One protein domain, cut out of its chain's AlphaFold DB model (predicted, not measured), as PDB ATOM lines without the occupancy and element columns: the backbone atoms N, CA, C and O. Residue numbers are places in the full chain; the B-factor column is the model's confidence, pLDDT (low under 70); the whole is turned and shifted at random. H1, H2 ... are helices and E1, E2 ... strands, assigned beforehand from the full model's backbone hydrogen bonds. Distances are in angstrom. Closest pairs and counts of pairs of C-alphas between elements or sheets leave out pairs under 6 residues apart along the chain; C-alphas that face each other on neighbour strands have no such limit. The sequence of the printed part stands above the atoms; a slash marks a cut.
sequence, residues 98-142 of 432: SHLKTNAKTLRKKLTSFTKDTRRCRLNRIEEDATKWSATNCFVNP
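What this domain is: This is residues 98 to 142 of the 432 residues of the protein "CAP10 domain-containing protein" of viral metagenome (UniProt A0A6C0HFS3). This piece has little regular structure: one helix, H1, towards one end of an elongated outline, and a small hairpin of two short strands, E1 and E2, towards the other, with a long loop folding back between them. Residues 135 to 140 of the hairpin stick out free. The 45 printed residues, in the order H1, E1, E2, are of mixed class, with 17 in named elements; the two-stranded sheet is antiparallel. The whole is compact, radius of gyration of the C-alphas 10.7 A, spanning 29 by 18 by 16 A.

How they stand to each other: In H1, residues 104 to 114, every O i to N i+4 pair is within hydrogen-bond range. E1, residues 134 to 136, and E2, residues 139 to 141, form a hairpin with a tight link, antiparallel at 152 degrees. N 141 and O 134 are 2.8 A apart, within hydrogen-bond range. H1 and E2 are apart.

Where its parts are: H1 runs 15.6 A from C-alpha 104 at (1.307, -38.151, 24.536). E1 measures 7.0 A; E2 measures 6.5 A, ending at C-alpha 141 at (-6.225, -31.529, 19.503).

The domain as a whole: The C-alphas farthest apart, of His 99 and Lys 116, are 29.2 A apart. The printed part has no cut. The link from H1 to E1 is long, 19 residues. Residues 115 to 121 and residue 123 have pLDDT under 70.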
ATOM      1  N   SER A  98       1.076 -27.861  30.457       88.25
ATOM      2  CA  SER A  98       1.540 -28.133  31.823       88.25
ATOM      3  C   SER A  98       0.397 -28.293  32.833       88.25
ATOM      4  O   SER A  98       0.582 -28.939  33.861       88.25
ATOM      5  N   HIS A  99      -0.795 -27.760  32.547       86.19
ATOM      6  CA  HIS A  99      -1.975 -27.938  33.394       86.19
ATOM      7  C   HIS A  99      -2.696 -29.274  33.153       86.19
ATOM      8  O   HIS A  99      -3.602 -29.617  33.916       86.19
ATOM      9  N   LEU A 100      -2.328 -30.036  32.114       88.62
ATOM     10  CA  LEU A 100      -2.905 -31.347  31.834       88.62
ATOM     11  C   LEU A 100      -2.148 -32.453  32.573       88.62
ATOM     12  O   LEU A 100      -0.924 -32.520  32.572       88.62
ATOM     13  N   LYS A 101      -2.899 -33.401  33.133       89.88
ATOM     14  CA  LYS A 101      -2.360 -34.667  33.653       89.88
ATOM     15  C   LYS A 101      -2.031 -35.655  32.527       89.88
ATOM     16  O   LYS A 101      -1.270 -36.596  32.726       89.88
ATOM     17  N   THR A 102      -2.636 -35.480  31.353       89.19
ATOM     18  CA  THR A 102      -2.418 -36.338  30.184       89.19
ATOM     19  C   THR A 102      -1.247 -35.837  29.339       89.19
ATOM     20  O   THR A 102      -1.228 -34.683  28.929       89.19
ATOM     21  N   ASN A 103      -0.334 -36.745  28.996       91.44
ATOM     22  CA  ASN A 103       0.729 -36.552  28.001       91.44
ATOM     23  C   ASN A 103       0.565 -37.516  26.808       91.44
ATOM     24  O   ASN A 103      -0.251 -38.442  26.860       91.44
ATOM     25  N   ALA A 104       1.370 -37.343  25.757       91.50
ATOM     26  CA  ALA A 104       1.307 -38.151  24.536       91.50
ATOM     27  C   ALA A 104       1.377 -39.668  24.800       91.50
ATOM     28  O   ALA A 104       0.540 -40.428  24.305       91.50
ATOM     29  N   LYS A 105       2.301 -40.116  25.661       90.44
ATOM     30  CA  LYS A 105       2.467 -41.533  26.033       90.44
ATOM     31  C   LYS A 105       1.212 -42.106  26.699       90.44
ATOM     32  O   LYS A 105       0.721 -43.163  26.298       90.44
ATOM     33  N   THR A 106       0.680 -41.413  27.707       90.06
ATOM     34  CA  THR A 106      -0.540 -41.838  28.423       90.06
ATOM     35  C   THR A 106      -1.766 -41.830  27.513       90.06
ATOM     36  O   THR A 106      -2.565 -42.768  27.557       90.06
ATOM     37  N   LEU A 107      -1.879 -40.833  26.630       89.31
ATOM     38  CA  LEU A 107      -2.961 -40.736  25.660       89.31
ATOM     39  C   LEU A 107      -2.925 -41.887  24.650       89.31
ATOM     40  O   LEU A 107      -3.958 -42.524  24.431       89.31
ATOM     41  N   ARG A 108      -1.752 -42.200  24.079       87.69
ATOM     42  CA  ARG A 108      -1.582 -43.345  23.167       87.69
ATOM     43  C   ARG A 108      -2.025 -44.638  23.829       87.69
ATOM     44  O   ARG A 108      -2.850 -45.351  23.269       87.69
ATOM     45  N   LYS A 109      -1.555 -44.904  25.053       87.50
ATOM     46  CA  LYS A 109      -1.958 -46.098  25.812       87.50
ATOM     47  C   LYS A 109      -3.482 -46.167  25.991       87.50
ATOM     48  O   LYS A 109      -4.075 -47.213  25.731       87.50
ATOM     49  N   LYS A 110      -4.117 -45.054  26.388       86.00
ATOM     50  CA  LYS A 110      -5.574 -44.967  26.588       86.00
ATOM     51  C   LYS A 110      -6.343 -45.249  25.293       86.00
ATOM     52  O   LYS A 110      -7.255 -46.072  25.294       86.00
ATOM     53  N   LEU A 111      -5.959 -44.622  24.186       82.56
ATOM     54  CA  LEU A 111      -6.633 -44.787  22.896       82.56
ATOM     55  C   LEU A 111      -6.441 -46.195  22.302       82.56
ATOM     56  O   LEU A 111      -7.424 -46.789  21.861       82.56
ATOM     57  N   THR A 112      -5.233 -46.768  22.365       81.75
ATOM     58  CA  THR A 112      -4.960 -48.139  21.885       81.75
ATOM     59  C   THR A 112      -5.756 -49.188  22.664       81.75
ATOM     60  O   THR A 112      -6.203 -50.176  22.086       81.75
ATOM     61  N   SER A 113      -5.992 -48.971  23.964       79.06
ATOM     62  CA  SER A 113      -6.813 -49.885  24.773       79.06
ATOM     63  C   SER A 113      -8.305 -49.854  24.419       79.06
ATOM     64  O   SER A 113      -9.012 -50.828  24.660       79.06
ATOM     65  N   PHE A 114      -8.794 -48.748  23.850       73.69
ATOM     66  CA  PHE A 114     -10.217 -48.564  23.571       73.69
ATOM     67  C   PHE A 114     -10.636 -49.087  22.196       73.69
ATOM     68  O   PHE A 114     -11.739 -49.613  22.051       73.69
ATOM     69  N   THR A 115      -9.792 -48.933  21.176       66.56
ATOM     70  CA  THR A 115     -10.133 -49.341  19.811       66.56
ATOM     71  C   THR A 115      -8.935 -49.943  19.089       66.56
ATOM     72  O   THR A 115      -7.856 -49.356  19.059       66.56
ATOM     73  N   LYS A 116      -9.148 -51.107  18.458       57.84
ATOM     74  CA  LYS A 116      -8.192 -51.684  17.497       57.84
ATOM     75  C   LYS A 116      -8.146 -50.886  16.185       57.84
ATOM     76  O   LYS A 116      -7.180 -51.001  15.439       57.84
ATOM     77  N   ASP A 117      -9.167 -50.070  15.907       56.59
ATOM     78  CA  ASP A 117      -9.195 -49.170  14.754       56.59
ATOM     79  C   ASP A 117      -8.428 -47.877  15.061       56.59
ATOM     80  O   ASP A 117      -8.965 -46.906  15.607       56.59
ATOM     81  N   THR A 118      -7.146 -47.882  14.698       52.38
ATOM     82  CA  THR A 118      -6.207 -46.772  14.894       52.38
ATOM     83  C   THR A 118      -6.495 -45.555  14.016       52.38
ATOM     84  O   THR A 118      -6.017 -44.454  14.314       52.38
ATOM     85  N   ARG A 119      -7.315 -45.707  12.967       56.22
ATOM     86  CA  ARG A 119      -7.656 -44.625  12.032       56.22
ATOM     87  C   ARG A 119      -8.735 -43.710  12.598       56.22
ATOM     88  O   ARG A 119      -8.635 -42.493  12.450       56.22
ATOM     89  N   ARG A 120      -9.713 -44.272  13.316       61.22
ATOM     90  CA  ARG A 120     -10.892 -43.538  13.808       61.22
ATOM     91  C   ARG A 120     -10.561 -42.380  14.751       61.22
ATOM     92  O   ARG A 120     -11.196 -41.332  14.665       61.22
ATOM     93  N   CYS A 121      -9.546 -42.538  15.599       65.62
ATOM     94  CA  CYS A 121      -9.074 -41.481  16.499       65.62
ATOM     95  C   CYS A 121      -7.611 -41.065  16.212       65.62
ATOM     96  O   CYS A 121      -6.906 -40.635  17.125       65.62
ATOM     97  N   ARG A 122      -7.150 -41.213  14.955       71.56
ATOM     98  CA  ARG A 122      -5.848 -40.730  14.437       71.56
ATOM     99  C   ARG A 122      -4.640 -41.061  15.333       71.56
ATOM    100  O   ARG A 122      -3.749 -40.234  15.515       71.56
ATOM    101  N   LEU A 123      -4.594 -42.280  15.874       66.69
ATOM    102  CA  LEU A 123      -3.606 -42.718  16.873       66.69
ATOM    103  C   LEU A 123      -2.147 -42.473  16.446       66.69
ATOM    104  O   LEU A 123      -1.333 -42.003  17.240       66.69
ATOM    105  N   ASN A 124      -1.843 -42.724  15.172       70.12
ATOM    106  CA  ASN A 124      -0.493 -42.600  14.611       70.12
ATOM    107  C   ASN A 124      -0.037 -41.147  14.412       70.12
ATOM    108  O   ASN A 124       1.101 -40.918  14.016       70.12
ATOM    109  N   ARG A 125      -0.915 -40.167  14.645       81.38
ATOM    110  CA  ARG A 125      -0.616 -38.744  14.467       81.38
ATOM    111  C   ARG A 125      -0.438 -38.010  15.789       81.38
ATOM    112  O   ARG A 125      -0.367 -36.801  15.760       81.38
ATOM    113  N   ILE A 126      -0.424 -38.663  16.950       87.50
ATOM    114  CA  ILE A 126      -0.275 -37.934  18.223       87.50
ATOM    115  C   ILE A 126       1.119 -37.299  18.287       87.50
ATOM    116  O   ILE A 126       2.119 -38.010  18.202       87.50
ATOM    117  N   GLU A 127       1.167 -35.982  18.453       91.56
ATOM    118  CA  GLU A 127       2.385 -35.197  18.635       91.56
ATOM    119  C   GLU A 127       2.955 -35.425  20.041       91.56
ATOM    120  O   GLU A 127       2.224 -35.336  21.032       91.56
ATOM    121  N   GLU A 128       4.251 -35.742  20.121       92.44
ATOM    122  CA  GLU A 128       4.942 -36.033  21.387       92.44
ATOM    123  C   GLU A 128       5.062 -34.795  22.273       92.44
ATOM    124  O   GLU A 128       4.852 -34.868  23.486       92.44
ATOM    125  N   ASP A 129       5.383 -33.655  21.661       93.00
ATOM    126  CA  ASP A 129       5.525 -32.389  22.362       93.00
ATOM    127  C   ASP A 129       4.146 -31.770  22.621       93.00
ATOM    128  O   ASP A 129       3.543 -31.135  21.750       93.00
ATOM    129  N   ALA A 130       3.646 -31.934  23.849       92.31
ATOM    130  CA  ALA A 130       2.340 -31.421  24.254       92.31
ATOM    131  C   ALA A 130       2.216 -29.894  24.137       92.31
ATOM    132  O   ALA A 130       1.098 -29.389  24.044       92.31
ATOM    133  N   THR A 131       3.331 -29.156  24.079       92.69
ATOM    134  CA  THR A 131       3.300 -27.706  23.847       92.69
ATOM    135  C   THR A 131       2.866 -27.361  22.422       92.69
ATOM    136  O   THR A 131       2.414 -26.254  22.174       92.69
ATOM    137  N   LYS A 132       2.904 -28.291  21.463       92.44
ATOM    138  CA  LYS A 132       2.378 -28.077  20.101       92.44
ATOM    139  C   LYS A 132       0.892 -28.403  19.961       92.44
ATOM    140  O   LYS A 132       0.313 -28.189  18.898       92.44
ATOM    141  N   TRP A 133       0.264 -28.957  20.996       90.44
ATOM    142  CA  TRP A 133      -1.158 -29.284  20.951       90.44
ATOM    143  C   TRP A 133      -1.993 -28.009  20.866       90.44
ATOM    144  O   TRP A 133      -1.629 -26.986  21.442       90.44
ATOM    145  N   SER A 134      -3.128 -28.069  20.175       88.81
ATOM    146  CA  SER A 134      -4.057 -26.939  20.055       88.81
ATOM    147  C   SER A 134      -5.320 -27.178  20.872       88.81
ATOM    148  O   SER A 134      -5.678 -28.319  21.164       88.81
ATOM    149  N   ALA A 135      -5.992 -26.097  21.261       87.75
ATOM    150  CA  ALA A 135      -7.266 -26.147  21.959       87.75
ATOM    151  C   ALA A 135      -8.318 -25.339  21.196       87.75
ATOM    152  O   ALA A 135      -8.000 -24.353  20.521       87.75
ATOM    153  N   THR A 136      -9.560 -25.796  21.318       87.12
ATOM    154  CA  THR A 136     -10.757 -25.140  20.788       87.12
ATOM    155  C   THR A 136     -11.874 -25.392  21.789       87.12
ATOM    156  O   THR A 136     -12.321 -26.527  21.949       87.12
ATOM    157  N   ASN A 137     -12.304 -24.344  22.484       87.75
ATOM    158  CA  ASN A 137     -13.282 -24.411  23.565       87.75
ATOM    159  C   ASN A 137     -12.913 -25.472  24.628       87.75
ATOM    160  O   ASN A 137     -11.907 -25.317  25.305       87.75
ATOM    161  N   CYS A 138     -13.661 -26.567  24.774       87.62
ATOM    162  CA  CYS A 138     -13.348 -27.654  25.713       87.62
ATOM    163  C   CYS A 138     -12.525 -28.802  25.104       87.62
ATOM    164  O   CYS A 138     -12.309 -29.820  25.770       87.62
ATOM    165  N   PHE A 139     -12.099 -28.677  23.844       88.69
ATOM    166  CA  PHE A 139     -11.343 -29.702  23.136       88.69
ATOM    167  C   PHE A 139      -9.846 -29.441  23.162       88.69
ATOM    168  O   PHE A 139      -9.400 -28.300  23.065       88.69
ATOM    169  N   VAL A 140      -9.089 -30.534  23.173       89.75
ATOM    170  CA  VAL A 140      -7.657 -30.547  22.886       89.75
ATOM    171  C   VAL A 140      -7.428 -31.397  21.645       89.75
ATOM    172  O   VAL A 140      -7.899 -32.530  21.545       89.75
ATOM    173  N   ASN A 141      -6.699 -30.845  20.689       88.88
ATOM    174  CA  ASN A 141      -6.225 -31.529  19.503       88.88
ATOM    175  C   ASN A 141      -4.726 -31.843  19.675       88.88
ATOM    176  O   ASN A 141      -3.894 -30.941  19.542       88.88
ATOM    177  N   PRO A 142      -4.378 -33.109  19.965       88.88
ATOM    178  CA  PRO A 142      -3.004 -33.528  20.205       88.88
ATOM    179  C   PRO A 142      -2.308 -34.039  18.942       88.88
ATOM    180  O   PRO A 142      -1.250 -34.654  19.039       88.88
TER     181      PRO A 142